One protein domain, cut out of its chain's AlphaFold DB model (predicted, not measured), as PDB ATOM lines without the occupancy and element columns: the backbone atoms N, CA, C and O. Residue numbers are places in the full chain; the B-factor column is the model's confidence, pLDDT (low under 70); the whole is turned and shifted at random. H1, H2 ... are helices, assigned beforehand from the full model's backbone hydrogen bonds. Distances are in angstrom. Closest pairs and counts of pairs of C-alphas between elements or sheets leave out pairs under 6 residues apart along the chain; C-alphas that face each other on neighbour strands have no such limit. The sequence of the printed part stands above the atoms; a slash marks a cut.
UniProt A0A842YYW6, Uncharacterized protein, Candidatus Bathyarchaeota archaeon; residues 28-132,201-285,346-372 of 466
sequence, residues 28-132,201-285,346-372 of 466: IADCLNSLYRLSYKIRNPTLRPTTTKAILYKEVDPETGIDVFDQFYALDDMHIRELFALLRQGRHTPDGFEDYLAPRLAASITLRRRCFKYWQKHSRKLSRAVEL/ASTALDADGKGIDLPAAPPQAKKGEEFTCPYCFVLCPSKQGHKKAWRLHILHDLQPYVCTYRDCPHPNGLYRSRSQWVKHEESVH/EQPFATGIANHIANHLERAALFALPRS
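What this domain is: This is residues 28 to 132, 201 to 285 and 346 to 372 of the 466 residues of an uncharacterized protein of Candidatus Bathyarchaeota archaeon (UniProt A0A842YYW6). One long helix, H4, makes a beam along the longest axis; H3 crosses its first part, the two forming a hairpin, and H9 packs on it, with H7 and long loops filling the side where H9 lies. H5 and H6 are beyond H7, H8 is near H9, H1 lies off at one end touching no helix, and residues 125 to 132 of H4 stick out. The printed part has 217 residues with nine named helices, H1 to H9 in order along the chain, and no named strand; the class is all helix. It is compact, with a radius of gyration of the C-alphas of 19.1 A and spans of 67 by 48 by 33 A.

Where its parts are: Find C-alpha 28 at (306.305, 258.924, 288.669); from there H1 runs to residue 42, 20.8 A. H2 is residues 52 to 55. H3, residues 68 to 87, covers 28.9 A. At C-alpha 101, (293.829, 213.845, 314.285), begins H4, which runs 46.9 A to residue 132. After the cut come H5, residues 219 to 222, H6, residues 238 to 241, H7, residues 243 to 254, 16.5 A, and H8, residues 274 to 285, 15.8 A. H9, residues 353 to 366, runs 20.5 A to C-alpha 366 at (296.025, 221.947, 299.931).

How they stand to each other: Start at H4, the hub, which touches three helices. With residues 102 to 114 it touches H3, closest at the C-alphas of Asp 77 and Ala 106, 4.7 A, at a steep tilt of 45 degrees, opposite ways. It touches H9, closest at the C-alphas of Ile 109 and Ala 365, 6.0 A, at a steep tilt of 48 degrees, the same way. It touches H2, closest at the C-alphas of Ala 54 and Cys 115, 5.0 A. H7 and H9 only just touch, with 3 pairs of C-alphas within 8 A, the closest Leu 254 and Ala 365 at 6.4 A, about perpendicular at 79 degrees. H6 and H7 only just touch, only at the corner, closest at the C-alphas of Gln 240 and Trp 246, 5.4 A. H5 touches H6, closest at the C-alphas of Ala 221 and Ser 238, 4.8 A. H8 and H9 are close but not clearly touching, the C-alphas of Arg 274 and Ala 358 being closest at 7.1 A. The helix packing is mostly crossed: of the 3 pairs H3 and H4, H4 and H9, and H7 and H9, 0 are at a shallow tilt. In H1, H4, H7 and H8 every O i to N i+4 pair is within hydrogen-bond range; in H3 it is 14 of 16 and in H9 9 of 10, while H2, H5 and H6 are too short for one.

The domain as a whole: The farthest C-alphas, Ile 28 and Asp 95, are 68.0 A apart. Residues 133 to 200 and 286 to 345 are not printed, with C-alpha gaps of 43.3 A and 20.4 A. The links H2 to H3, H3 to H4, H5 to H6 and H7 to H8 are long. Look for pLDDT under 70 at residues 43 to 51, 129 to 132 and 201 to 211.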
ATOM      1  N   ILE A  28     307.678 259.392 288.425       86.06
ATOM      2  CA  ILE A  28     306.305 258.924 288.669       86.06
ATOM      3  C   ILE A  28     306.268 257.396 288.768       86.06
ATOM      4  O   ILE A  28     305.648 256.869 289.690       86.06
ATOM      5  N   ALA A  29     306.947 256.683 287.865       81.75
ATOM      6  CA  ALA A  29     307.031 255.226 287.917       81.75
ATOM      7  C   ALA A  29     307.697 254.737 289.216       81.75
ATOM      8  O   ALA A  29     307.204 253.801 289.843       81.75
ATOM      9  N   ASP A  30     308.757 255.403 289.673       77.06
ATOM     10  CA  ASP A  30     309.451 255.083 290.925       77.06
ATOM     11  C   ASP A  30     308.575 255.340 292.160       77.06
ATOM     12  O   ASP A  30     308.528 254.514 293.080       77.06
ATOM     13  N   CYS A  31     307.819 256.442 292.167       80.62
ATOM     14  CA  CYS A  31     306.825 256.734 293.199       80.62
ATOM     15  C   CYS A  31     305.722 255.669 293.231       80.62
ATOM     16  O   CYS A  31     305.402 255.156 294.302       80.62
ATOM     17  N   LEU A  32     305.177 255.290 292.071       79.88
ATOM     18  CA  LEU A  32     304.167 254.235 291.971       79.88
ATOM     19  C   LEU A  32     304.714 252.895 292.468       79.88
ATOM     20  O   LEU A  32     304.088 252.266 293.315       79.88
ATOM     21  N   ASN A  33     305.917 252.502 292.044       74.81
ATOM     22  CA  ASN A  33     306.592 251.295 292.528       74.81
ATOM     23  C   ASN A  33     306.787 251.315 294.053       74.81
ATOM     24  O   ASN A  33     306.633 250.291 294.722       74.81
ATOM     25  N   SER A  34     307.113 252.476 294.623       75.38
ATOM     26  CA  SER A  34     307.285 252.647 296.070       75.38
ATOM     27  C   SER A  34     305.956 252.525 296.819       75.38
ATOM     28  O   SER A  34     305.886 251.821 297.827       75.38
ATOM     29  N   LEU A  35     304.883 253.129 296.299       80.75
ATOM     30  CA  LEU A  35     303.529 252.984 296.838       80.75
ATOM     31  C   LEU A  35     303.029 251.542 296.730       80.75
ATOM     32  O   LEU A  35     302.423 251.041 297.675       80.75
ATOM     33  N   TYR A  36     303.334 250.843 295.636       73.06
ATOM     34  CA  TYR A  36     303.004 249.429 295.483       73.06
ATOM     35  C   TYR A  36     303.745 248.565 296.492       73.06
ATOM     36  O   TYR A  36     303.101 247.783 297.192       73.06
ATOM     37  N   ARG A  37     305.059 248.759 296.658       71.38
ATOM     38  CA  ARG A  37     305.845 248.078 297.699       71.38
ATOM     39  C   ARG A  37     305.279 248.336 299.089       71.38
ATOM     40  O   ARG A  37     305.115 247.388 299.849       71.38
ATOM     41  N   LEU A  38     304.937 249.583 299.409       75.12
ATOM     42  CA  LEU A  38     304.332 249.928 300.693       75.12
ATOM     43  C   LEU A  38     302.958 249.262 300.861       75.12
ATOM     44  O   LEU A  38     302.681 248.673 301.901       75.12
ATOM     45  N   SER A  39     302.112 249.290 299.830       74.81
ATOM     46  CA  SER A  39     300.786 248.666 299.858       74.81
ATOM     47  C   SER A  39     300.867 247.149 300.030       74.81
ATOM     48  O   SER A  39     300.092 246.580 300.798       74.81
ATOM     49  N   TYR A  40     301.838 246.511 299.369       72.50
ATOM     50  CA  TYR A  40     302.131 245.095 299.516       72.50
ATOM     51  C   TYR A  40     302.609 244.793 300.930       72.50
ATOM     52  O   TYR A  40     302.141 243.824 301.503       72.50
ATOM     53  N   LYS A  41     303.461 245.639 301.523       70.75
ATOM     54  CA  LYS A  41     303.940 245.476 302.906       70.75
ATOM     55  C   LYS A  41     302.826 245.623 303.940       70.75
ATOM     56  O   LYS A  41     302.694 244.775 304.811       70.75
ATOM     57  N   ILE A  42     301.966 246.631 303.795       71.56
ATOM     58  CA  ILE A  42     300.800 246.826 304.676       71.56
ATOM     59  C   ILE A  42     299.824 245.652 304.555       71.56
ATOM     60  O   ILE A  42     299.233 245.210 305.538       71.56
ATOM     61  N   ARG A  43     299.626 245.151 303.335       66.94
ATOM     62  CA  ARG A  43     298.725 244.029 303.050       66.94
ATOM     63  C   ARG A  43     299.444 242.689 303.061       66.94
ATOM     64  O   ARG A  43     298.846 241.713 302.604       66.94
ATOM     65  N   ASN A  44     300.691 242.645 303.536       64.31
ATOM     66  CA  ASN A  44     301.550 241.493 303.341       64.31
ATOM     67  C   ASN A  44     300.872 240.303 304.003       64.31
ATOM     68  O   ASN A  44     300.627 240.343 305.214       64.31
ATOM     69  N   PRO A  45     300.542 239.255 303.236       55.56
ATOM     70  CA  PRO A  45     299.944 238.083 303.826       55.56
ATOM     71  C   PRO A  45     300.842 237.508 304.918       55.56
ATOM     72  O   PRO A  45     300.274 237.004 305.880       55.56
ATOM     73  N   THR A  46     302.179 237.675 304.826       52.53
ATOM     74  CA  THR A  46     303.153 237.242 305.850       52.53
ATOM     75  C   THR A  46     302.930 237.868 307.225       52.53
ATOM     76  O   THR A  46     303.157 237.231 308.247       52.53
ATOM     77  N   LEU A  47     302.417 239.097 307.251       54.59
ATOM     78  CA  LEU A  47     302.182 239.874 308.467       54.59
ATOM     79  C   LEU A  47     300.705 239.941 308.847       54.59
ATOM     80  O   LEU A  47     300.358 240.558 309.846       54.59
ATOM     81  N   ARG A  48     299.809 239.345 308.055       62.72
ATOM     82  CA  ARG A  48     298.372 239.439 308.290       62.72
ATOM     83  C   ARG A  48     297.968 238.416 309.348       62.72
ATOM     84  O   ARG A  48     297.880 237.240 308.994       62.72
ATOM     85  N   PRO A  49     297.629 238.799 310.593       58.84
ATOM     86  CA  PRO A  49     297.084 237.848 311.551       58.84
ATOM     87  C   PRO A  49     295.784 237.280 310.983       58.84
ATOM     88  O   PRO A  49     295.067 237.957 310.233       58.84
ATOM     89  N   THR A  50     295.464 236.032 311.308       64.06
ATOM     90  CA  THR A  50     294.180 235.450 310.909       64.06
ATOM     91  C   THR A  50     293.096 236.223 311.647       64.06
ATOM     92  O   THR A  50     292.871 236.018 312.831       64.06
ATOM     93  N   THR A  51     292.484 237.200 310.973       67.12
ATOM     94  CA  THR A  51     291.559 238.123 311.635       67.12
ATOM     95  C   THR A  51     290.402 237.333 312.232       67.12
ATOM     96  O   THR A  51     289.816 236.517 311.518       67.12
ATOM     97  N   THR A  52     289.998 237.634 313.465       73.94
ATOM     98  CA  THR A  52     288.835 237.014 314.128       73.94
ATOM     99  C   THR A  52     287.592 237.036 313.227       73.94
ATOM    100  O   THR A  52     286.849 236.064 313.143       73.94
ATOM    101  N   LYS A  53     287.428 238.094 312.419       81.75
ATOM    102  CA  LYS A  53     286.359 238.223 311.410       81.75
ATOM    103  C   LYS A  53     286.363 237.132 310.331       81.75
ATOM    104  O   LYS A  53     285.299 236.774 309.844       81.75
ATOM    105  N   ALA A  54     287.536 236.644 309.933       82.50
ATOM    106  CA  ALA A  54     287.672 235.565 308.958       82.50
ATOM    107  C   ALA A  54     287.302 234.212 309.581       82.50
ATOM    108  O   ALA A  54     286.568 233.444 308.970       82.50
ATOM    109  N   ILE A  55     287.742 233.963 310.817       84.06
ATOM    110  CA  ILE A  55     287.454 232.731 311.573       84.06
ATOM    111  C   ILE A  55     285.956 232.612 311.881       84.06
ATOM    112  O   ILE A  55     285.379 231.531 311.774       84.06
ATOM    113  N   LEU A  56     285.317 233.736 312.213       85.75
ATOM    114  CA  LEU A  56     283.893 233.820 312.546       85.75
ATOM    115  C   LEU A  56     282.985 234.046 311.325       85.75
ATOM    116  O   LEU A  56     281.782 234.249 311.487       85.75
ATOM    117  N   TYR A  57     283.528 234.053 310.102       88.25
ATOM    118  CA  TYR A  57     282.721 234.269 308.904       88.25
ATOM    119  C   TYR A  57     281.730 233.117 308.694       88.25
ATOM    120  O   TYR A  57     282.129 231.963 308.593       88.25
ATOM    121  N   LYS A  58     280.443 233.443 308.570       87.56
ATOM    122  CA  LYS A  58     279.384 232.481 308.253       87.56
ATOM    123  C   LYS A  58     278.715 232.853 306.942       87.56
ATOM    124  O   LYS A  58     278.549 234.041 306.636       87.56
ATOM    125  N   GLU A  59     278.317 231.845 306.182       87.12
ATOM    126  CA  GLU A  59     277.508 232.019 304.981       87.12
ATOM    127  C   GLU A  59     276.298 231.111 305.123       87.12
ATOM    128  O   GLU A  59     276.374 229.915 304.874       87.12
ATOM    129  N   VAL A  60     275.205 231.688 305.621       87.75
ATOM    130  CA  VAL A  60     273.969 230.953 305.881       87.75
ATOM    131  C   VAL A  60     273.141 230.943 304.608       87.75
ATOM    132  O   VAL A  60     272.868 232.003 304.036       87.75
ATOM    133  N   ASP A  61     272.759 229.750 304.171       86.12
ATOM    134  CA  ASP A  61     271.849 229.573 303.049       86.12
ATOM    135  C   ASP A  61     270.454 230.121 303.422       86.12
ATOM    136  O   ASP A  61     269.886 229.703 304.437       86.12
ATOM    137  N   PRO A  62     269.893 231.067 302.644       83.75
ATOM    138  CA  PRO A  62     268.595 231.667 302.937       83.75
ATOM    139  C   PRO A  62     267.420 230.679 302.901       83.75
ATOM    140  O   PRO A  62     266.400 230.965 303.524       83.75
ATOM    141  N   GLU A  63     267.530 229.551 302.192       85.94
ATOM    142  CA  GLU A  63     266.440 228.572 302.089       85.94
ATOM    143  C   GLU A  63     266.473 227.545 303.225       85.94
ATOM    144  O   GLU A  63     265.432 227.205 303.789       85.94
ATOM    145  N   THR A  64     267.663 227.059 303.581       86.62
ATOM    146  CA  THR A  64     267.825 225.994 304.584       86.62
ATOM    147  C   THR A  64     268.166 226.511 305.981       86.62
ATOM    148  O   THR A  64     267.967 225.794 306.960       86.62
ATOM    149  N   GLY A  65     268.672 227.743 306.104       83.88
ATOM    150  CA  GLY A  65     269.144 228.311 307.371       83.88
ATOM    151  C   GLY A  65     270.436 227.673 307.898       83.88
ATOM    152  O   GLY A  65     270.832 227.951 309.030       83.88
ATOM    153  N   ILE A  66     271.093 226.827 307.099       85.69
ATOM    154  CA  ILE A  66     272.306 226.090 307.470       85.69
ATOM    155  C   ILE A  66     273.542 226.889 307.038       85.69
ATOM    156  O   ILE A  66     273.562 227.476 305.953       85.69
ATOM    157  N   ASP A  67     274.587 226.915 307.874       87.44
ATOM    158  CA  ASP A  67     275.888 227.468 307.481       87.44
ATOM    159  C   ASP A  67     276.541 226.547 306.442       87.44
ATOM    160  O   ASP A  67     276.770 225.359 306.686       87.44
ATOM    161  N   VAL A  68     276.870 227.093 305.273       88.06
ATOM    162  CA  VAL A  68     277.494 226.343 304.178       88.06
ATOM    163  C   VAL A  68     278.812 225.691 304.625       88.06
ATOM    164  O   VAL A  68     279.162 224.612 304.145       88.06
ATOM    165  N   PHE A  69     279.541 226.294 305.570       87.50
ATOM    166  CA  PHE A  69     280.790 225.713 306.080       87.50
ATOM    167  C   PHE A  69     280.589 224.459 306.931       87.50
ATOM    168  O   PHE A  69     281.457 223.587 306.906       87.50
ATOM    169  N   ASP A  70     279.446 224.308 307.595       83.69
ATOM    170  CA  ASP A  70     279.149 223.094 308.360       83.69
ATOM    171  C   ASP A  70     278.945 221.895 307.418       83.69
ATOM    172  O   ASP A  70     279.344 220.774 307.729       83.69
ATOM    173  N   GLN A  71     278.422 222.130 306.209       87.38
ATOM    174  CA  GLN A  71     278.333 221.090 305.177       87.38
ATOM    175  C   GLN A  71     279.707 220.727 304.595       87.38
ATOM    176  O   GLN A  71     279.954 219.563 304.270       87.38
ATOM    177  N   PHE A  72     280.622 221.698 304.488       89.50
ATOM    178  CA  PHE A  72     281.994 221.427 304.049       89.50
ATOM    179  C   PHE A  72     282.754 220.533 305.029       89.50
ATOM    180  O   PHE A  72     283.541 219.711 304.569       89.50
ATOM    181  N   TYR A  73     282.479 220.617 306.335       92.69
ATOM    182  CA  TYR A  73     283.132 219.758 307.326       92.69
ATOM    183  C   TYR A  73     282.950 218.267 307.024       92.69
ATOM    184  O   TYR A  73     283.920 217.517 307.058       92.69
ATOM    185  N   ALA A  74     281.739 217.834 306.658       92.06
ATOM    186  CA  ALA A  74     281.482 216.433 306.321       92.06
ATOM    187  C   ALA A  74     282.309 215.964 305.106       92.06
ATOM    188  O   ALA A  74     282.823 214.846 305.089       92.06
ATOM    189  N   LEU A  75     282.471 216.831 304.102       93.31
ATOM    190  CA  LEU A  75     283.299 216.552 302.926       93.31
ATOM    191  C   LEU A  75     284.793 216.541 303.269       93.31
ATOM    192  O   LEU A  75     285.539 215.708 302.755       93.31
ATOM    193  N   ASP A  76     285.226 217.464 304.125       95.75
ATOM    194  CA  ASP A  76     286.611 217.584 304.566       95.75
ATOM    195  C   ASP A  76     287.013 216.392 305.466       95.75
ATOM    196  O   ASP A  76     288.104 215.848 305.299       95.75
ATOM    197  N   ASP A  77     286.125 215.918 306.348       95.69
ATOM    198  CA  ASP A  77     286.332 214.717 307.177       95.69
ATOM    199  C   ASP A  77     286.405 213.449 306.324       95.69
ATOM    200  O   ASP A  77     287.350 212.669 306.464       95.69
ATOM    201  N   MET A  78     285.488 213.283 305.364       95.62
ATOM    202  CA  MET A  78     285.540 212.167 304.417       95.62
ATOM    203  C   MET A  78     286.862 212.160 303.636       95.62
ATOM    204  O   MET A  78     287.525 211.126 303.561       95.62
ATOM    205  N   HIS A  79     287.291 213.317 303.124       95.38
ATOM    206  CA  HIS A  79     288.557 213.442 302.402       95.38
ATOM    207  C   HIS A  79     289.765 213.052 303.262       95.38
ATOM    208  O   HIS A  79     290.643 212.320 302.802       95.38
ATOM    209  N   ILE A  80     289.824 213.519 304.513       97.19
ATOM    210  CA  ILE A  80     290.930 213.196 305.420       97.19
ATOM    211  C   ILE A  80     290.948 211.710 305.772       97.19
ATOM    212  O   ILE A  80     292.021 211.111 305.799       97.19
ATOM    213  N   ARG A  81     289.785 211.088 305.984       96.38
ATOM    214  CA  ARG A  81     289.697 209.643 306.239       96.38
ATOM    215  C   ARG A  81     290.155 208.821 305.042       96.38
ATOM    216  O   ARG A  81     290.898 207.860 305.224       96.38
ATOM    217  N   GLU A  82     289.774 209.211 303.827       96.00
ATOM    218  CA  GLU A  82     290.269 208.584 302.597       96.00
ATOM    219  C   GLU A  82     291.788 208.751 302.454       96.00
ATOM    220  O   GLU A  82     292.496 207.784 302.171       96.00
ATOM    221  N   LEU A  83     292.310 209.955 302.714       94.62
ATOM    222  CA  LEU A  83     293.747 210.224 302.700       94.62
ATOM    223  C   LEU A  83     294.487 209.358 303.727       94.62
ATOM    224  O   LEU A  83     295.509 208.758 303.401       94.62
ATOM    225  N   PHE A  84     293.968 209.251 304.949       95.31
ATOM    226  CA  PHE A  84     294.544 208.414 305.999       95.31
ATOM    227  C   PHE A  84     294.518 206.939 305.605       95.31
ATOM    228  O   PHE A  84     295.533 206.264 305.756       95.31
ATOM    229  N   ALA A  85     293.412 206.443 305.046       94.31
ATOM    230  CA  ALA A  85     293.311 205.067 304.570       94.31
ATOM    231  C   ALA A  85     294.377 204.742 303.509       94.31
ATOM    232  O   ALA A  85     294.995 203.680 303.570       94.31
ATOM    233  N   LEU A  86     294.642 205.672 302.583       93.19
ATOM    234  CA  LEU A  86     295.705 205.529 301.583       93.19
ATOM    235  C   LEU A  86     297.102 205.555 302.217       93.19
ATOM    236  O   LEU A  86     297.927 204.692 301.933       93.19
ATOM    237  N   LEU A  87     297.376 206.519 303.098       91.62
ATOM    238  CA  LEU A  87     298.691 206.676 303.733       91.62
ATOM    239  C   LEU A  87     299.047 205.519 304.679       91.62
ATOM    240  O   LEU A  87     300.226 205.190 304.838       91.62
ATOM    241  N   ARG A  88     298.029 204.912 305.298       93.56
ATOM    242  CA  ARG A  88     298.148 203.809 306.261       93.56
ATOM    243  C   ARG A  88     298.071 202.429 305.611       93.56
ATOM    244  O   ARG A  88     298.176 201.420 306.306       93.56
ATOM    245  N   GLN A  89     297.879 202.362 304.294       92.62
ATOM    246  CA  GLN A  89     297.740 201.098 303.583       92.62
ATOM    247  C   GLN A  89     298.968 200.205 303.815       92.62
ATOM    248  O   GLN A  89     300.102 200.596 303.546       92.62
ATOM    249  N   GLY A  90     298.732 198.989 304.318       88.38
ATOM    250  CA  GLY A  90     299.792 198.017 304.598       88.38
ATOM    251  C   GLY A  90     300.612 198.293 305.863       88.38
ATOM    252  O   GLY A  90     301.643 197.653 306.048       88.38
ATOM    253  N   ARG A  91     300.180 199.217 306.729       90.88
ATOM    254  CA  ARG A  91     300.865 199.556 307.985       90.88
ATOM    255  C   ARG A  91     300.059 199.101 309.196       90.88
ATOM    256  O   ARG A  91     298.833 199.008 309.139       90.88
ATOM    257  N   HIS A  92     300.760 198.819 310.291       89.31
ATOM    258  CA  HIS A  92     300.141 198.412 311.545       89.31
ATOM    259  C   HIS A  92     299.507 199.621 312.245       89.31
ATOM    260  O   HIS A  92     300.161 200.643 312.450       89.31
ATOM    261  N   THR A  93     298.231 199.509 312.607       88.75
ATOM    262  CA  THR A  93     297.564 200.486 313.474       88.75
ATOM    263  C   THR A  93     297.979 200.224 314.920       88.75
ATOM    264  O   THR A  93     297.772 199.102 315.379       88.75
ATOM    265  N   PRO A  94     298.532 201.203 315.653       87.06
ATOM    266  CA  PRO A  94     298.886 201.004 317.055       87.06
ATOM    267  C   PRO A  94     297.674 200.565 317.891       87.06
ATOM    268  O   PRO A  94     296.552 201.027 317.661       87.06
ATOM    269  N   ASP A  95     297.896 199.681 318.865       86.38
ATOM    270  CA  ASP A  95     296.823 199.173 319.722       86.38
ATOM    271  C   ASP A  95     296.148 200.310 320.500       86.38
ATOM    272  O   ASP A  95     296.808 201.162 321.094       86.38
ATOM    273  N   GLY A  96     294.812 200.328 320.487       84.12
ATOM    274  CA  GLY A  96     294.020 201.362 321.160       84.12
ATOM    275  C   GLY A  96     294.117 202.755 320.526       84.12
ATOM    276  O   GLY A  96     293.709 203.732 321.154       84.12
ATOM    277  N   PHE A  97     294.651 202.876 319.305       87.50
ATOM    278  CA  PHE A  97     294.752 204.163 318.624       87.50
ATOM    279  C   PHE A  97     293.373 204.700 318.220       87.50
ATOM    280  O   PHE A  97     292.657 204.097 317.419       87.50
ATOM    281  N   GLU A  98     293.030 205.880 318.731       89.56
ATOM    282  CA  GLU A  98     291.859 206.642 318.307       89.56
ATOM    283  C   GLU A  98     292.255 207.719 317.298       89.56
ATOM    284  O   GLU A  98     293.197 208.483 317.508       89.56
ATOM    285  N   ASP A  99     291.483 207.837 316.220       91.31
ATOM    286  CA  ASP A  99     291.717 208.790 315.134       91.31
ATOM    287  C   ASP A  99     291.336 210.238 315.493       91.31
ATOM    288  O   ASP A  99     290.541 210.875 314.808       91.31
ATOM    289  N   TYR A 100     291.924 210.801 316.553       94.06
ATOM    290  CA  TYR A 100     291.661 212.182 316.989       94.06
ATOM    291  C   TYR A 100     292.179 213.237 316.000       94.06
ATOM    292  O   TYR A 100     291.664 214.354 315.940       94.06
ATOM    293  N   LEU A 101     293.207 212.902 315.214       95.56
ATOM    294  CA  LEU A 101     293.829 213.845 314.285       95.56
ATOM    295  C   LEU A 101     292.983 214.053 313.020       95.56
ATOM    296  O   LEU A 101     293.005 215.141 312.450       95.56
ATOM    297  N   ALA A 102     292.201 213.050 312.608       95.94
ATOM    298  CA  ALA A 102     291.320 213.146 311.445       95.94
ATOM    299  C   ALA A 102     290.278 214.285 311.566       95.94
ATOM    300  O   ALA A 102     290.309 215.194 310.731       95.94
ATOM    301  N   PRO A 103     289.423 214.328 312.612       95.69
ATOM    302  CA  PRO A 103     288.447 215.404 312.770       95.69
ATOM    303  C   PRO A 103     289.114 216.766 312.990       95.69
ATOM    304  O   PRO A 103     288.566 217.784 312.564       95.69
ATOM    305  N   ARG A 104     290.310 216.806 313.598       96.56
ATOM    306  CA  ARG A 104     291.093 218.042 313.750       96.56
ATOM    307  C   ARG A 104     291.551 218.595 312.402       96.56
ATOM    308  O   ARG A 104     291.382 219.785 312.134       96.56
ATOM    309  N   LEU A 105     292.109 217.753 311.530       96.81
ATOM    310  CA  LEU A 105     292.526 218.175 310.190       96.81
ATOM    311  C   LEU A 105     291.333 218.596 309.334       96.81
ATOM    312  O   LEU A 105     291.430 219.609 308.640       96.81
ATOM    313  N   ALA A 106     290.208 217.888 309.435       96.50
ATOM    314  CA  ALA A 106     288.965 218.259 308.767       96.50
ATOM    315  C   ALA A 106     288.500 219.664 309.183       96.50
ATOM    316  O   ALA A 106     288.359 220.542 308.333       96.50
ATOM    317  N   ALA A 107     288.393 219.922 310.494       95.12
ATOM    318  CA  ALA A 107     288.035 221.238 311.032       95.12
ATOM    319  C   ALA A 107     288.996 222.338 310.552       95.12
ATOM    320  O   ALA A 107     288.574 223.426 310.152       95.12
ATOM    321  N   SER A 108     290.293 222.034 310.520       95.31
ATOM    322  CA  SER A 108     291.330 222.952 310.047       95.31
ATOM    323  C   SER A 108     291.181 223.285 308.558       95.31
ATOM    324  O   SER A 108     291.396 224.426 308.150       95.31
ATOM    325  N   ILE A 109     290.817 222.313 307.716       95.44
ATOM    326  CA  ILE A 109     290.539 222.545 306.292       95.44
ATOM    327  C   ILE A 109     289.303 223.429 306.134       95.44
ATOM    328  O   ILE A 109     289.360 224.426 305.409       95.44
ATOM    329  N   THR A 110     288.218 223.123 306.843       94.38
ATOM    330  CA  THR A 110     286.986 223.918 306.797       94.38
ATOM    331  C   THR A 110     287.243 225.366 307.220       94.38
ATOM    332  O   THR A 110     286.798 226.306 306.553       94.38
ATOM    333  N   LEU A 111     288.051 225.573 308.264       92.62
ATOM    334  CA  LEU A 111     288.470 226.900 308.711       92.62
ATOM    335  C   LEU A 111     289.256 227.658 307.628       92.62
ATOM    336  O   LEU A 111     288.990 228.836 307.375       92.62
ATOM    337  N   ARG A 112     290.174 226.992 306.920       93.19
ATOM    338  CA  ARG A 112     290.906 227.597 305.791       93.19
ATOM    339  C   ARG A 112     289.967 228.002 304.655       93.19
ATOM    340  O   ARG A 112     290.083 229.115 304.140       93.19
ATOM    341  N   ARG A 113     288.993 227.153 304.295       92.69
ATOM    342  CA  ARG A 113     287.969 227.481 303.281       92.69
ATOM    343  C   ARG A 113     287.192 228.739 303.660       92.69
ATOM    344  O   ARG A 113     286.981 229.614 302.817       92.69
ATOM    345  N   ARG A 114     286.814 228.848 304.934       91.69
ATOM    346  CA  ARG A 114     286.135 230.020 305.494       91.69
ATOM    347  C   ARG A 114     286.981 231.286 305.359       91.69
ATOM    348  O   ARG A 114     286.483 232.297 304.859       91.69
ATOM    349  N   CYS A 115     288.269 231.215 305.698       90.00
ATOM    350  CA  CYS A 115     289.212 232.321 305.522       90.00
ATOM    351  C   CYS A 115     289.323 232.769 304.057       90.00
ATOM    352  O   CYS A 115     289.131 233.954 303.770       90.00
ATOM    353  N   PHE A 116     289.548 231.842 303.118       91.00
ATOM    354  CA  PHE A 116     289.631 232.172 301.688       91.00
ATOM    355  C   PHE A 116     288.344 232.814 301.165       91.00
ATOM    356  O   PHE A 116     288.389 233.806 300.431       91.00
ATOM    357  N   LYS A 117     287.179 232.301 301.576       90.94
ATOM    358  CA  LYS A 117     285.888 232.868 301.176       90.94
ATOM    359  C   LYS A 117     285.688 234.279 301.725       90.94
ATOM    360  O   LYS A 117     285.249 235.174 300.996       90.94
ATOM    361  N   TYR A 118     286.054 234.505 302.985       90.31
ATOM    362  CA  TYR A 118     286.033 235.835 303.581       90.31
ATOM    363  C   TYR A 118     286.951 236.802 302.821       90.31
ATOM    364  O   TYR A 118     286.532 237.920 302.513       90.31
ATOM    365  N   TRP A 119     288.168 236.383 302.458       89.50
ATOM    366  CA  TRP A 119     289.104 237.212 301.686       89.50
ATOM    367  C   TRP A 119     288.559 237.568 300.306       89.50
ATOM    368  O   TRP A 119     288.598 238.740 299.931       89.50
ATOM    369  N   GLN A 120     287.945 236.610 299.609       89.38
ATOM    370  CA  GLN A 120     287.251 236.858 298.344       89.38
ATOM    371  C   GLN A 120     286.172 237.938 298.496       89.38
ATOM    372  O   GLN A 120     286.112 238.897 297.724       89.38
ATOM    373  N   LYS A 121     285.308 237.812 299.512       88.31
ATOM    374  CA  LYS A 121     284.230 238.776 299.769       88.31
ATOM    375  C   LYS A 121     284.772 240.147 300.159       88.31
ATOM    376  O   LYS A 121     284.227 241.164 299.732       88.31
ATOM    377  N   HIS A 122     285.821 240.184 300.975       86.88
ATOM    378  CA  HIS A 122     286.455 241.421 301.411       86.88
ATOM    379  C   HIS A 122     287.087 242.168 300.233       86.88
ATOM    380  O   HIS A 122     286.822 243.355 300.069       86.88
ATOM    381  N   SER A 123     287.820 241.465 299.367       85.75
ATOM    382  CA  SER A 123     288.389 242.038 298.145       85.75
ATOM    383  C   SER A 123     287.307 242.648 297.247       85.75
ATOM    384  O   SER A 123     287.379 243.829 296.921       85.75
ATOM    385  N   ARG A 124     286.215 241.914 296.975       86.94
ATOM    386  CA  ARG A 124     285.081 242.433 296.183       86.94
ATOM    387  C   ARG A 124     284.460 243.704 296.767       86.94
ATOM    388  O   ARG A 124     284.061 244.592 296.018       86.94
ATOM    389  N   LYS A 125     284.349 243.795 298.097       85.50
ATOM    390  CA  LYS A 125     283.842 245.005 298.767       85.50
ATOM    391  C   LYS A 125     284.780 246.195 298.571       85.50
ATOM    392  O   LYS A 125     284.290 247.294 298.343       85.50
ATOM    393  N   LEU A 126     286.093 245.972 298.651       81.81
ATOM    394  CA  LEU A 126     287.091 247.014 298.410       81.81
ATOM    395  C   LEU A 126     287.051 247.495 296.955       81.81
ATOM    396  O   LEU A 126     287.021 248.699 296.735       81.81
ATOM    397  N   SER A 127     286.959 246.586 295.979       78.44
ATOM    398  CA  SER A 127     286.835 246.952 294.560       78.44
ATOM    399  C   SER A 127     285.585 247.795 294.283       78.44
ATOM    400  O   SER A 127     285.678 248.842 293.656       78.44
ATOM    401  N   ARG A 128     284.422 247.413 294.832       73.25
ATOM    402  CA  ARG A 128     283.172 248.178 294.658       73.25
ATOM    403  C   ARG A 128     283.215 249.566 295.310       73.25
ATOM    404  O   ARG A 128     282.567 250.492 294.833       73.25
ATOM    405  N   ALA A 129     283.933 249.716 296.424       68.19
ATOM    406  CA  ALA A 129     284.100 251.018 297.067       68.19
ATOM    407  C   ALA A 129     284.921 251.983 296.193       68.19
ATOM    408  O   ALA A 129     284.639 253.178 296.199       68.19
ATOM    409  N   VAL A 130     285.880 251.462 295.418       65.94
ATOM    410  CA  VAL A 130     286.634 252.242 294.425       65.94
ATOM    411  C   VAL A 130     285.715 252.692 293.287       65.94
ATOM    412  O   VAL A 130     285.647 253.886 293.021       65.94
ATOM    413  N   GLU A 131     284.919 251.784 292.711       62.50
ATOM    414  CA  GLU A 131     283.972 252.110 291.624       62.50
ATOM    415  C   GLU A 131     282.961 253.208 292.015       62.50
ATOM    416  O   GLU A 131     282.623 254.074 291.214       62.50
ATOM    417  N   LEU A 132     282.477 253.204 293.264       61.78
ATOM    418  CA  LEU A 132     281.566 254.240 293.770       61.78
ATOM    419  C   LEU A 132     282.272 255.571 294.081       61.78
ATOM    420  O   LEU A 132     281.624 256.615 294.047       61.78
ATOM    421  N   ALA A 201     311.655 226.071 303.605       43.59
ATOM    422  CA  ALA A 201     312.470 225.300 302.680       43.59
ATOM    423  C   ALA A 201     312.181 223.815 302.934       43.59
ATOM    424  O   ALA A 201     312.771 223.161 303.791       43.59
ATOM    425  N   SER A 202     311.167 223.301 302.241       48.69
ATOM    426  CA  SER A 202     310.697 221.946 302.432       48.69
ATOM    427  C   SER A 202     311.690 221.002 301.777       48.69
ATOM    428  O   SER A 202     311.626 220.740 300.580       48.69
ATOM    429  N   THR A 203     312.610 220.489 302.585       49.84
ATOM    430  CA  THR A 203     313.309 219.222 302.340       49.84
ATOM    431  C   THR A 203     312.414 218.021 302.668       49.84
ATOM    432  O   THR A 203     312.850 216.877 302.569       49.84
ATOM    433  N   ALA A 204     311.162 218.261 303.077       49.06
ATOM    434  CA  ALA A 204     310.220 217.223 303.443       49.06
ATOM    435  C   ALA A 204     309.652 216.560 302.185       49.06
ATOM    436  O   ALA A 204     308.800 217.114 301.481       49.06
ATOM    437  N   LEU A 205     310.151 215.363 301.917       55.69
ATOM    438  CA  LEU A 205     309.675 214.468 300.880       55.69
ATOM    439  C   LEU A 205     308.809 213.382 301.530       55.69
ATOM    440  O   LEU A 205     309.027 213.015 302.687       55.69
ATOM    441  N   ASP A 206     307.825 212.878 300.790       54.09
ATOM    442  CA  ASP A 206     307.096 211.665 301.155       54.09
ATOM    443  C   ASP A 206     308.054 210.469 301.308       54.09
ATOM    444  O   ASP A 206     309.215 210.526 300.903       54.09
ATOM    445  N   ALA A 207     307.556 209.349 301.846       50.88
ATOM    446  CA  ALA A 207     308.306 208.086 301.882       50.88
ATOM    447  C   ALA A 207     308.804 207.650 300.483       50.88
ATOM    448  O   ALA A 207     309.825 206.978 300.378       50.88
ATOM    449  N   ASP A 208     308.125 208.106 299.424       51.34
ATOM    450  CA  ASP A 208     308.470 207.888 298.015       51.34
ATOM    451  C   ASP A 208     309.388 208.980 297.420       51.34
ATOM    452  O   ASP A 208     309.608 209.023 296.211       51.34
ATOM    453  N   GLY A 209     309.894 209.918 298.227       55.38
ATOM    454  CA  GLY A 209     310.800 210.973 297.764       55.38
ATOM    455  C   GLY A 209     310.123 212.132 297.017       55.38
ATOM    456  O   GLY A 209     310.818 212.960 296.428       55.38
ATOM    457  N   LYS A 210     308.785 212.234 297.030       58.88
ATOM    458  CA  LYS A 210     308.038 213.296 296.332       58.88
ATOM    459  C   LYS A 210     307.603 214.421 297.283       58.88
ATOM    460  O   LYS A 210     307.095 214.171 298.370       58.88
ATOM    461  N   GLY A 211     307.812 215.674 296.882       69.50
ATOM    462  CA  GLY A 211     307.282 216.847 297.587       69.50
ATOM    463  C   GLY A 211     305.820 217.140 297.231       69.50
ATOM    464  O   GLY A 211     305.237 216.513 296.347       69.50
ATOM    465  N   ILE A 212     305.233 218.135 297.896       79.50
ATOM    466  CA  ILE A 212     303.861 218.576 297.612       79.50
ATOM    467  C   ILE A 212     303.777 219.486 296.380       79.50
ATOM    468  O   ILE A 212     304.475 220.503 296.293       79.50
ATOM    469  N   ASP A 213     302.874 219.138 295.461       81.38
ATOM    470  CA  ASP A 213     302.616 219.880 294.227       81.38
ATOM    471  C   ASP A 213     301.637 221.038 294.497       81.38
ATOM    472  O   ASP A 213     300.455 220.834 294.771       81.38
ATOM    473  N   LEU A 214     302.145 222.272 294.430       84.38
ATOM    474  CA  LEU A 214     301.354 223.497 294.587       84.38
ATOM    475  C   LEU A 214     300.812 223.996 293.244       84.38
ATOM    476  O   LEU A 214     301.473 223.804 292.217       84.38
ATOM    477  N   PRO A 215     299.668 224.710 293.227       86.75
ATOM    478  CA  PRO A 215     299.193 225.354 292.009       86.75
ATOM    479  C   PRO A 215     300.235 226.344 291.481       86.75
ATOM    480  O   PRO A 215     300.900 227.045 292.250       86.75
ATOM    481  N   ALA A 216     300.376 226.417 290.160       86.31
ATOM    482  CA  ALA A 216     301.319 227.326 289.523       86.31
ATOM    483  C   ALA A 216     300.931 228.797 289.748       86.31
ATOM    484  O   ALA A 216     299.752 229.134 289.864       86.31
ATOM    485  N   ALA A 217     301.935 229.676 289.774       85.62
ATOM    486  CA  ALA A 217     301.701 231.113 289.823       85.62
ATOM    487  C   ALA A 217     300.951 231.586 288.564       85.62
ATOM    488  O   ALA A 217     301.169 231.017 287.483       85.62
ATOM    489  N   PRO A 218     300.119 232.638 288.672       84.88
ATOM    490  CA  PRO A 218     299.432 233.215 287.524       84.88
ATOM    491  C   PRO A 218     300.406 233.576 286.387       84.88
ATOM    492  O   PRO A 218     301.518 234.046 286.656       84.88
ATOM    493  N   PRO A 219     300.020 233.400 285.107       81.69
ATOM    494  CA  PRO A 219     300.882 233.705 283.964       81.69
ATOM    495  C   PRO A 219     301.408 235.146 283.947       81.69
ATOM    496  O   PRO A 219     302.511 235.379 283.458       81.69
ATOM    497  N   GLN A 220     300.642 236.091 284.499       80.56
ATOM    498  CA  GLN A 220     300.996 237.507 284.632       80.56
ATOM    499  C   GLN A 220     302.327 237.684 285.368       80.56
ATOM    500  O   GLN A 220     303.182 238.445 284.925       80.56
ATOM    501  N   ALA A 221     302.572 236.887 286.411       79.81
ATOM    502  CA  ALA A 221     303.808 236.983 287.172       79.81
ATOM    503  C   ALA A 221     305.051 236.649 286.327       79.81
ATOM    504  O   ALA A 221     306.112 237.236 286.525       79.81
ATOM    505  N   LYS A 222     304.918 235.743 285.343       75.38
ATOM    506  CA  LYS A 222     306.008 235.375 284.420       75.38
ATOM    507  C   LYS A 222     306.348 236.486 283.427       75.38
ATOM    508  O   LYS A 222     307.443 236.469 282.878       75.38
ATOM    509  N   LYS A 223     305.432 237.432 283.190       78.44
ATOM    510  CA  LYS A 223     305.637 238.567 282.277       78.44
ATOM    511  C   LYS A 223     306.422 239.721 282.906       78.44
ATOM    512  O   LYS A 223     306.618 240.733 282.250       78.44
ATOM    513  N   GLY A 224     306.872 239.585 284.156       72.75
ATOM    514  CA  GLY A 224     307.518 240.685 284.879       72.75
ATOM    515  C   GLY A 224     306.526 241.690 285.472       72.75
ATOM    516  O   GLY A 224     306.944 242.668 286.082       72.75
ATOM    517  N   GLU A 225     305.225 241.447 285.314       75.50
ATOM    518  CA  GLU A 225     304.160 242.336 285.769       75.50
ATOM    519  C   GLU A 225     303.729 242.000 287.202       75.50
ATOM    520  O   GLU A 225     303.834 240.862 287.678       75.50
ATOM    521  N   GLU A 226     303.229 243.017 287.897       82.31
ATOM    522  CA  GLU A 226     302.495 242.842 289.146       82.31
ATOM    523  C   GLU A 226     301.204 242.063 288.881       82.31
ATOM    524  O   GLU A 226     300.595 242.155 287.814       82.31
ATOM    525  N   PHE A 227     300.778 241.261 289.850       86.44
ATOM    526  CA  PHE A 227     299.611 240.403 289.685       86.44
ATOM    527  C   PHE A 227     298.824 240.311 290.982       86.44
ATOM    528  O   PHE A 227     299.381 240.377 292.068       86.44
ATOM    529  N   THR A 228     297.512 240.123 290.888       87.81
ATOM    530  CA  THR A 228     296.699 239.849 292.079       87.81
ATOM    531  C   THR A 228     296.715 238.355 292.370       87.81
ATOM    532  O   THR A 228     296.446 237.549 291.476       87.81
ATOM    533  N   CYS A 229     297.022 237.969 293.609       88.88
ATOM    534  CA  CYS A 229     296.951 236.571 294.011       88.88
ATOM    535  C   CYS A 229     295.496 236.057 293.913       88.88
ATOM    536  O   CYS A 229     294.607 236.649 294.527       88.88
ATOM    537  N   PRO A 230     295.238 234.934 293.218       89.62
ATOM    538  CA  PRO A 230     293.899 234.353 293.075       89.62
ATOM    539  C   PRO A 230     293.250 233.872 294.386       89.62
ATOM    540  O   PRO A 230     292.047 233.613 294.410       89.62
ATOM    541  N   TYR A 231     294.032 233.707 295.457       89.38
ATOM    542  CA  TYR A 231     293.583 233.091 296.709       89.38
ATOM    543  C   TYR A 231     293.396 234.109 297.837       89.38
ATOM    544  O   TYR A 231     292.328 234.161 298.447       89.38
ATOM    545  N   CYS A 232     294.404 234.942 298.112       88.00
ATOM    546  CA  CYS A 232     294.309 235.985 299.138       88.00
ATOM    547  C   CYS A 232     293.882 237.351 298.593       88.00
ATOM    548  O   CYS A 232     293.562 238.239 299.383       88.00
ATOM    549  N   PHE A 233     293.821 237.512 297.265       87.88
ATOM    550  CA  PHE A 233     293.393 238.738 296.582       87.88
ATOM    551  C   PHE A 233     294.240 239.976 296.921       87.88
ATOM    552  O   PHE A 233     293.768 241.111 296.815       87.88
ATOM    553  N   VAL A 234     295.493 239.759 297.324       84.81
ATOM    554  CA  VAL A 234     296.502 240.806 297.516       84.81
ATOM    555  C   VAL A 234     297.231 241.050 296.195       84.81
ATOM    556  O   VAL A 234     297.498 240.108 295.449       84.81
ATOM    557  N   LEU A 235     297.545 242.313 295.902       84.88
ATOM    558  CA  LEU A 235     298.395 242.678 294.773       84.88
ATOM    559  C   LEU A 235     299.851 242.347 295.113       84.88
ATOM    560  O   LEU A 235     300.402 242.883 296.070       84.88
ATOM    561  N   CYS A 236     300.448 241.448 294.345       84.69
ATOM    562  CA  CYS A 236     301.778 240.908 294.552       84.69
ATOM    563  C   CYS A 236     302.763 241.462 293.508       84.69
ATOM    564  O   CYS A 236     302.447 241.492 292.314       84.69
ATOM    565  N   PRO A 237     303.994 241.810 293.920       83.69
ATOM    566  CA  PRO A 237     305.078 242.081 292.987       83.69
ATOM    567  C   PRO A 237     305.382 240.854 292.121       83.69
ATOM    568  O   PRO A 237     305.282 239.719 292.592       83.69
ATOM    569  N   SER A 238     305.868 241.070 290.895       83.19
ATOM    570  CA  SER A 238     306.269 239.991 289.973       83.19
ATOM    571  C   SER A 238     307.193 238.945 290.627       83.19
ATOM    572  O   SER A 238     307.003 237.739 290.441       83.19
ATOM    573  N   LYS A 239     308.118 239.388 291.497       80.75
ATOM    574  CA  LYS A 239     309.046 238.516 292.239       80.75
ATOM    575  C   LYS A 239     308.337 237.436 293.070       80.75
ATOM    576  O   LYS A 239     308.859 236.330 293.214       80.75
ATOM    577  N   GLN A 240     307.136 237.717 293.575       81.56
ATOM    578  CA  GLN A 240     306.370 236.764 294.377       81.56
ATOM    579  C   GLN A 240     305.869 235.571 293.554       81.56
ATOM    580  O   GLN A 240     305.560 234.527 294.117       81.56
ATOM    581  N   GLY A 241     305.810 235.686 292.224       82.31
ATOM    582  CA  GLY A 241     305.427 234.583 291.342       82.31
ATOM    583  C   GLY A 241     306.562 233.619 290.997       82.31
ATOM    584  O   GLY A 241     306.328 232.622 290.311       82.31
ATOM    585  N   HIS A 242     307.796 233.868 291.452       83.69
ATOM    586  CA  HIS A 242     308.882 232.900 291.299       83.69
ATOM    587  C   HIS A 242     308.623 231.656 292.154       83.69
ATOM    588  O   HIS A 242     308.150 231.764 293.280       83.69
ATOM    589  N   LYS A 243     308.990 230.467 291.649       80.25
ATOM    590  CA  LYS A 243     308.646 229.153 292.240       80.25
ATOM    591  C   LYS A 243     308.755 229.091 293.773       80.25
ATOM    592  O   LYS A 243     307.822 228.626 294.420       80.25
ATOM    593  N   LYS A 244     309.878 229.547 294.347       81.31
ATOM    594  CA  LYS A 244     310.108 229.528 295.802       81.31
ATOM    595  C   LYS A 244     309.216 230.539 296.531       81.31
ATOM    596  O   LYS A 244     308.471 230.139 297.413       81.31
ATOM    597  N   ALA A 245     309.233 231.808 296.128       83.44
ATOM    598  CA  ALA A 245     308.422 232.859 296.745       83.44
ATOM    599  C   ALA A 245     306.913 232.556 296.653       83.44
ATOM    600  O   ALA A 245     306.179 232.701 297.629       83.44
ATOM    601  N   TRP A 246     306.458 232.039 295.514       86.56
ATOM    602  CA  TRP A 246     305.065 231.655 295.304       86.56
ATOM    603  C   TRP A 246     304.638 230.515 296.227       86.56
ATOM    604  O   TRP A 246     303.578 230.570 296.850       86.56
ATOM    605  N   ARG A 247     305.504 229.507 296.373       86.31
ATOM    606  CA  ARG A 247     305.304 228.415 297.326       86.31
ATOM    607  C   ARG A 247     305.153 228.937 298.753       86.31
ATOM    608  O   ARG A 247     304.212 228.547 299.434       86.31
ATOM    609  N   LEU A 248     306.051 229.822 299.183       83.50
ATOM    610  CA  LEU A 248     306.011 230.421 300.518       83.50
ATOM    611  C   LEU A 248     304.724 231.200 300.753       83.50
ATOM    612  O   LEU A 248     304.084 231.019 301.779       83.50
ATOM    613  N   HIS A 249     304.324 232.011 299.779       86.00
ATOM    614  CA  HIS A 249     303.099 232.795 299.841       86.00
ATOM    615  C   HIS A 249     301.862 231.912 300.043       86.00
ATOM    616  O   HIS A 249     301.094 232.139 300.974       86.00
ATOM    617  N   ILE A 250     301.708 230.858 299.233       88.19
ATOM    618  CA  ILE A 250     300.572 229.935 299.365       88.19
ATOM    619  C   ILE A 250     300.592 229.221 300.718       88.19
ATOM    620  O   ILE A 250     299.557 229.134 301.372       88.19
ATOM    621  N   LEU A 251     301.742 228.692 301.145       88.12
ATOM    622  CA  LEU A 251     301.824 227.979 302.423       88.12
ATOM    623  C   LEU A 251     301.568 228.917 303.605       88.12
ATOM    624  O   LEU A 251     300.904 228.536 304.562       88.12
ATOM    625  N   HIS A 252     302.017 230.163 303.518       86.69
ATOM    626  CA  HIS A 252     301.731 231.168 304.525       86.69
ATOM    627  C   HIS A 252     300.230 231.468 304.647       86.69
ATOM    628  O   HIS A 252     299.706 231.573 305.759       86.69
ATOM    629  N   ASP A 253     299.541 231.588 303.512       87.94
ATOM    630  CA  ASP A 253     298.093 231.800 303.458       87.94
ATOM    631  C   ASP A 253     297.310 230.573 303.930       87.94
ATOM    632  O   ASP A 253     296.270 230.709 304.573       87.94
ATOM    633  N   LEU A 254     297.819 229.373 303.640       90.81
ATOM    634  CA  LEU A 254     297.220 228.121 304.085       90.81
ATOM    635  C   LEU A 254     297.389 227.876 305.579       90.81
ATOM    636  O   LEU A 254     296.524 227.227 306.160       90.81
ATOM    637  N   GLN A 255     298.484 228.339 306.191       92.19
ATOM    638  CA  GLN A 255     298.848 227.998 307.571       92.19
ATOM    639  C   GLN A 255     298.735 226.475 307.807       92.19
ATOM    640  O   GLN A 255     297.839 226.019 308.523       92.19
ATOM    641  N   PRO A 256     299.530 225.647 307.101       93.25
ATOM    642  CA  PRO A 256     299.264 224.217 306.944       93.25
ATOM    643  C   PRO A 256     299.418 223.422 308.241       93.25
ATOM    644  O   PRO A 256     298.823 222.355 308.380       93.25
ATOM    645  N   TYR A 257     300.191 223.936 309.191       94.75
ATOM    646  CA  TYR A 257     300.582 223.186 310.371       94.75
ATOM    647  C   TYR A 257     299.534 223.290 311.478       94.75
ATOM    648  O   TYR A 257     298.987 224.363 311.731       94.75
ATOM    649  N   VAL A 258     299.280 222.166 312.146       95.69
ATOM    650  CA  VAL A 258     298.373 222.036 313.293       95.69
ATOM    651  C   VAL A 258     299.032 221.150 314.338       95.69
ATOM    652  O   VAL A 258     299.828 220.280 313.983       95.69
ATOM    653  N   CYS A 259     298.689 221.335 315.612       96.25
ATOM    654  CA  CYS A 259     299.220 220.476 316.665       96.25
ATOM    655  C   CYS A 259     298.774 219.019 316.466       96.25
ATOM    656  O   CYS A 259     297.600 218.730 316.203       96.25
ATOM    657  N   THR A 260     299.718 218.095 316.616       95.25
ATOM    658  CA  THR A 260     299.529 216.660 316.396       95.25
ATOM    659  C   THR A 260     299.381 215.849 317.680       95.25
ATOM    660  O   THR A 260     299.258 214.637 317.592       95.25
ATOM    661  N   TYR A 261     299.334 216.485 318.855       93.62
ATOM    662  CA  TYR A 261     299.099 215.824 320.147       93.62
ATOM    663  C   TYR A 261     297.609 215.727 320.480       93.62
ATOM    664  O   TYR A 261     296.859 216.674 320.239       93.62
ATOM    665  N   ARG A 262     297.164 214.605 321.056       92.25
ATOM    666  CA  ARG A 262     295.745 214.356 321.378       92.25
ATOM    667  C   ARG A 262     295.145 215.470 322.232       92.25
ATOM    668  O   ARG A 262     294.215 216.137 321.783       92.25
ATOM    669  N   ASP A 263     295.756 215.734 323.377       91.31
ATOM    670  CA  ASP A 263     295.220 216.620 324.411       91.31
ATOM    671  C   ASP A 263     295.834 218.026 324.315       91.31
ATOM    672  O   ASP A 263     296.468 218.530 325.236       91.31
ATOM    673  N   CYS A 264     295.706 218.646 323.138       94.06
ATOM    674  CA  CYS A 264     296.180 220.008 322.902       94.06
ATOM    675  C   CYS A 264     295.175 221.049 323.418       94.06
ATOM    676  O   CYS A 264     294.006 220.965 323.037       94.06
ATOM    677  N   PRO A 265     295.607 222.066 324.197       93.00
ATOM    678  CA  PRO A 265     294.739 223.176 324.607       93.00
ATOM    679  C   PRO A 265     294.305 224.057 323.425       93.00
ATOM    680  O   PRO A 265     293.274 224.723 323.489       93.00
ATOM    681  N   HIS A 266     295.051 224.025 322.317       89.94
ATOM    682  CA  HIS A 266     294.765 224.775 321.094       89.94
ATOM    683  C   HIS A 266     294.553 223.831 319.896       89.94
ATOM    684  O   HIS A 266     295.311 223.872 318.924       89.94
ATOM    685  N   PRO A 267     293.507 222.979 319.905       86.31
ATOM    686  CA  PRO A 267     293.324 221.949 318.880       86.31
ATOM    687  C   PRO A 267     293.040 222.532 317.488       86.31
ATOM    688  O   PRO A 267     293.334 221.888 316.486       86.31
ATOM    689  N   ASN A 268     292.505 223.755 317.424       85.75
ATOM    690  CA  ASN A 268     292.225 224.479 316.181       85.75
ATOM    691  C   ASN A 268     293.322 225.504 315.827       85.75
ATOM    692  O   ASN A 268     293.116 226.341 314.946       85.75
ATOM    693  N   GLY A 269     294.464 225.476 316.525       90.00
ATOM    694  CA  GLY A 269     295.601 226.349 316.244       90.00
ATOM    695  C   GLY A 269     296.178 226.077 314.854       90.00
ATOM    696  O   GLY A 269     296.568 224.948 314.550       90.00
ATOM    697  N   LEU A 270     296.227 227.115 314.012       92.12
ATOM    698  CA  LEU A 270     296.844 227.069 312.686       92.12
ATOM    699  C   LEU A 270     298.157 227.850 312.702       92.12
ATOM    700  O   LEU A 270     298.163 229.060 312.942       92.12
ATOM    701  N   TYR A 271     299.256 227.178 312.379       90.75
ATOM    702  CA  TYR A 271     300.581 227.789 312.371       90.75
ATOM    703  C   TYR A 271     301.075 227.995 310.952       90.75
ATOM    704  O   TYR A 271     300.817 227.207 310.035       90.75
ATOM    705  N   ARG A 272     301.790 229.101 310.768       86.94
ATOM    706  CA  ARG A 272     302.236 229.536 309.448       86.94
ATOM    707  C   ARG A 272     303.485 228.791 309.055       86.94
ATOM    708  O   ARG A 272     303.496 228.169 308.006       86.94
ATOM    709  N   SER A 273     304.494 228.813 309.920       85.62
ATOM    710  CA  SER A 273     305.785 228.176 309.690       85.62
ATOM    711  C   SER A 273     305.926 226.872 310.471       85.62
ATOM    712  O   SER A 273     305.270 226.656 311.494       85.62
ATOM    713  N   ARG A 274     306.831 226.010 309.997       87.94
ATOM    714  CA  ARG A 274     307.167 224.763 310.686       87.94
ATOM    715  C   ARG A 274     307.762 225.052 312.058       87.94
ATOM    716  O   ARG A 274     307.360 224.424 313.025       87.94
ATOM    717  N   SER A 275     308.657 226.034 312.139       88.56
ATOM    718  CA  SER A 275     309.297 226.465 313.383       88.56
ATOM    719  C   SER A 275     308.271 226.892 314.434       88.56
ATOM    720  O   SER A 275     308.397 226.508 315.588       88.56
ATOM    721  N   GLN A 276     307.218 227.618 314.037       90.12
ATOM    722  CA  GLN A 276     306.152 228.035 314.951       90.12
ATOM    723  C   GLN A 276     305.370 226.835 315.506       90.12
ATOM    724  O   GLN A 276     305.110 226.762 316.704       90.12
ATOM    725  N   TRP A 277     305.021 225.878 314.644       93.94
ATOM    726  CA  TRP A 277     304.339 224.650 315.055       93.94
ATOM    727  C   TRP A 277     305.216 223.767 315.951       93.94
ATOM    728  O   TRP A 277     304.751 223.294 316.985       93.94
ATOM    729  N   VAL A 278     306.489 223.582 315.590       91.75
ATOM    730  CA  VAL A 278     307.443 222.809 316.391       91.75
ATOM    731  C   VAL A 278     307.640 223.469 317.751       91.75
ATOM    732  O   VAL A 278     307.466 222.779 318.747       91.75
ATOM    733  N   LYS A 279     307.871 224.790 317.813       92.50
ATOM    734  CA  LYS A 279     307.976 225.551 319.073       92.50
ATOM    735  C   LYS A 279     306.741 225.342 319.953       92.50
ATOM    736  O   LYS A 279     306.891 225.127 321.147       92.50
ATOM    737  N   HIS A 280     305.538 225.336 319.373       94.12
ATOM    738  CA  HIS A 280     304.309 225.031 320.113       94.12
ATOM    739  C   HIS A 280     304.295 223.597 320.667       94.12
ATOM    740  O   HIS A 280     304.012 223.394 321.844       94.12
ATOM    741  N   GLU A 281     304.611 222.586 319.853       94.50
ATOM    742  CA  GLU A 281     304.683 221.202 320.343       94.50
ATOM    743  C   GLU A 281     305.812 220.994 321.364       94.50
ATOM    744  O   GLU A 281     305.733 220.102 322.205       94.50
ATOM    745  N   GLU A 282     306.877 221.788 321.297       91.88
ATOM    746  CA  GLU A 282     307.959 221.805 322.281       91.88
ATOM    747  C   GLU A 282     307.492 222.395 323.609       91.88
ATOM    748  O   GLU A 282     307.569 221.713 324.628       91.88
ATOM    749  N   SER A 283     306.958 223.616 323.598       91.00
ATOM    750  CA  SER A 283     306.607 224.343 324.819       91.00
ATOM    751  C   SER A 283     305.338 223.840 325.502       91.00
ATOM    752  O   SER A 283     305.223 223.964 326.713       91.00
ATOM    753  N   VAL A 284     304.382 223.271 324.762       91.50
ATOM    754  CA  VAL A 284     303.090 222.846 325.334       91.50
ATOM    755  C   VAL A 284     303.067 221.361 325.674       91.50
ATOM    756  O   VAL A 284     302.453 220.963 326.660       91.50
ATOM    757  N   HIS A 285     303.720 220.524 324.864       91.81
ATOM    758  CA  HIS A 285     303.581 219.068 324.971       91.81
ATOM    759  C   HIS A 285     304.841 218.349 325.435       91.81
ATOM    760  O   HIS A 285     304.744 217.261 325.999       91.81
ATOM    761  N   GLU A 346     306.924 203.917 310.978       90.06
ATOM    762  CA  GLU A 346     307.864 203.799 312.090       90.06
ATOM    763  C   GLU A 346     309.220 204.428 311.737       90.06
ATOM    764  O   GLU A 346     309.577 204.558 310.562       90.06
ATOM    765  N   GLN A 347     309.973 204.829 312.760       83.00
ATOM    766  CA  GLN A 347     311.368 205.261 312.627       83.00
ATOM    767  C   GLN A 347     312.213 204.209 311.868       83.00
ATOM    768  O   GLN A 347     311.943 203.011 311.983       83.00
ATOM    769  N   PRO A 348     313.280 204.609 311.148       82.81
ATOM    770  CA  PRO A 348     313.872 205.948 311.109       82.81
ATOM    771  C   PRO A 348     313.271 206.872 310.038       82.81
ATOM    772  O   PRO A 348     313.050 206.475 308.894       82.81
ATOM    773  N   PHE A 349     313.101 208.155 310.374       80.75
ATOM    774  CA  PHE A 349     312.759 209.196 309.396       80.75
ATOM    775  C   PHE A 349     314.022 209.875 308.852       80.75
ATOM    776  O   PHE A 349     314.734 210.544 309.599       80.75
ATOM    777  N   ALA A 350     314.269 209.777 307.541       75.69
ATOM    778  CA  ALA A 350     315.490 210.284 306.897       75.69
ATOM    779  C   ALA A 350     315.789 211.775 307.162       75.69
ATOM    780  O   ALA A 350     316.947 212.163 307.272       75.69
ATOM    781  N   THR A 351     314.753 212.611 307.274       76.56
ATOM    782  CA  THR A 351     314.871 214.059 307.530       76.56
ATOM    783  C   THR A 351     314.309 214.470 308.894       76.56
ATOM    784  O   THR A 351     314.126 215.658 309.148       76.56
ATOM    785  N   GLY A 352     314.037 213.510 309.785       85.50
ATOM    786  CA  GLY A 352     313.394 213.735 311.082       85.50
ATOM    787  C   GLY A 352     311.861 213.701 311.028       85.50
ATOM    788  O   GLY A 352     311.234 214.036 310.018       85.50
ATOM    789  N   ILE A 353     311.245 213.299 312.143       87.75
ATOM    790  CA  ILE A 353     309.791 213.092 312.238       87.75
ATOM    791  C   ILE A 353     308.989 214.371 311.963       87.75
ATOM    792  O   ILE A 353     307.983 214.324 311.258       87.75
ATOM    793  N   ALA A 354     309.465 215.528 312.436       89.50
ATOM    794  CA  ALA A 354     308.786 216.805 312.232       89.50
ATOM    795  C   ALA A 354     308.674 217.170 310.743       89.50
ATOM    796  O   ALA A 354     307.622 217.623 310.296       89.50
ATOM    797  N   ASN A 355     309.721 216.918 309.951       87.25
ATOM    798  CA  ASN A 355     309.686 217.143 308.504       87.25
ATOM    799  C   ASN A 355     308.733 216.161 307.818       87.25
ATOM    800  O   ASN A 355     307.939 216.565 306.971       87.25
ATOM    801  N   HIS A 356     308.750 214.892 308.222       89.00
ATOM    802  CA  HIS A 356     307.824 213.897 307.694       89.00
ATOM    803  C   HIS A 356     306.351 214.266 307.958       89.00
ATOM    804  O   HIS A 356     305.531 214.253 307.042       89.00
ATOM    805  N   ILE A 357     306.015 214.656 309.193       92.19
ATOM    806  CA  ILE A 357     304.667 215.104 309.567       92.19
ATOM    807  C   ILE A 357     304.290 216.379 308.804       92.19
ATOM    808  O   ILE A 357     303.190 216.460 308.260       92.19
ATOM    809  N   ALA A 358     305.203 217.351 308.711       91.44
ATOM    810  CA  ALA A 358     304.983 218.599 307.987       91.44
ATOM    811  C   ALA A 358     304.531 218.370 306.539       91.44
ATOM    812  O   ALA A 358     303.606 219.043 306.091       91.44
ATOM    813  N   ASN A 359     305.117 217.400 305.829       89.31
ATOM    814  CA  ASN A 359     304.681 217.065 304.474       89.31
ATOM    815  C   ASN A 359     303.199 216.646 304.445       89.31
ATOM    816  O   ASN A 359     302.427 217.200 303.664       89.31
ATOM    817  N   HIS A 360     302.766 215.758 305.348       92.75
ATOM    818  CA  HIS A 360     301.358 215.348 305.429       92.75
ATOM    819  C   HIS A 360     300.417 216.510 305.749       92.75
ATOM    820  O   HIS A 360     299.341 216.612 305.159       92.75
ATOM    821  N   LEU A 361     300.821 217.401 306.658       95.19
ATOM    822  CA  LEU A 361     300.040 218.585 307.022       95.19
ATOM    823  C   LEU A 361     299.908 219.556 305.840       95.19
ATOM    824  O   LEU A 361     298.811 220.035 305.547       95.19
ATOM    825  N   GLU A 362     300.999 219.785 305.106       93.06
ATOM    826  CA  GLU A 362     300.999 220.563 303.866       93.06
ATOM    827  C   GLU A 362     300.074 219.926 302.811       93.06
ATOM    828  O   GLU A 362     299.248 220.629 302.229       93.06
ATOM    829  N   ARG A 363     300.136 218.599 302.610       91.62
ATOM    830  CA  ARG A 363     299.254 217.855 301.684       91.62
ATOM    831  C   ARG A 363     297.780 218.020 302.033       91.62
ATOM    832  O   ARG A 363     296.979 218.322 301.152       91.62
ATOM    833  N   ALA A 364     297.430 217.836 303.304       94.44
ATOM    834  CA  ALA A 364     296.062 217.979 303.787       94.44
ATOM    835  C   ALA A 364     295.545 219.414 303.592       94.44
ATOM    836  O   ALA A 364     294.435 219.623 303.103       94.44
ATOM    837  N   ALA A 365     296.367 220.419 303.911       94.56
ATOM    838  CA  ALA A 365     295.984 221.822 303.791       94.56
ATOM    839  C   ALA A 365     295.645 222.230 302.348       94.56
ATOM    840  O   ALA A 365     294.755 223.057 302.145       94.56
ATOM    841  N   LEU A 366     296.287 221.626 301.339       93.00
ATOM    842  CA  LEU A 366     296.025 221.947 299.931       93.00
ATOM    843  C   LEU A 366     294.594 221.677 299.488       93.00
ATOM    844  O   LEU A 366     294.103 222.357 298.586       93.00
ATOM    845  N   PHE A 367     293.895 220.754 300.144       94.00
ATOM    846  CA  PHE A 367     292.497 220.479 299.838       94.00
ATOM    847  C   PHE A 367     291.580 221.688 300.096       94.00
ATOM    848  O   PHE A 367     290.507 221.793 299.490       94.00
ATOM    849  N   ALA A 368     292.005 222.628 300.948       93.62
ATOM    850  CA  ALA A 368     291.270 223.855 301.239       93.62
ATOM    851  C   ALA A 368     291.301 224.880 300.094       93.62
ATOM    852  O   ALA A 368     290.447 225.772 300.068       93.62
ATOM    853  N   LEU A 369     292.252 224.777 299.157       91.56
ATOM    854  CA  LEU A 369     292.379 225.745 298.069       91.56
ATOM    855  C   LEU A 369     291.148 225.706 297.141       91.56
ATOM    856  O   LEU A 369     290.691 224.626 296.753       91.56
ATOM    857  N   PRO A 370     290.612 226.874 296.739       84.81
ATOM    858  CA  PRO A 370     289.598 226.954 295.694       84.81
ATOM    859  C   PRO A 370     290.092 226.308 294.391       84.81
ATOM    860  O   PRO A 370     291.138 226.689 293.872       84.81
ATOM    861  N   ARG A 371     289.326 225.355 293.841       76.31
ATOM    862  CA  ARG A 371     289.698 224.619 292.614       76.31
ATOM    863  C   ARG A 371     289.676 225.475 291.342       76.31
ATOM    864  O   ARG A 371     290.384 225.160 290.397       76.31
ATOM    865  N   SER A 372     288.881 226.543 291.335       70.19
ATOM    866  CA  SER A 372     288.743 227.471 290.204       70.19
ATOM    867  C   SER A 372     288.714 228.904 290.737       70.19
ATOM    868  O   SER A 372     287.635 229.470 290.939       70.19
TER     869      SER A 372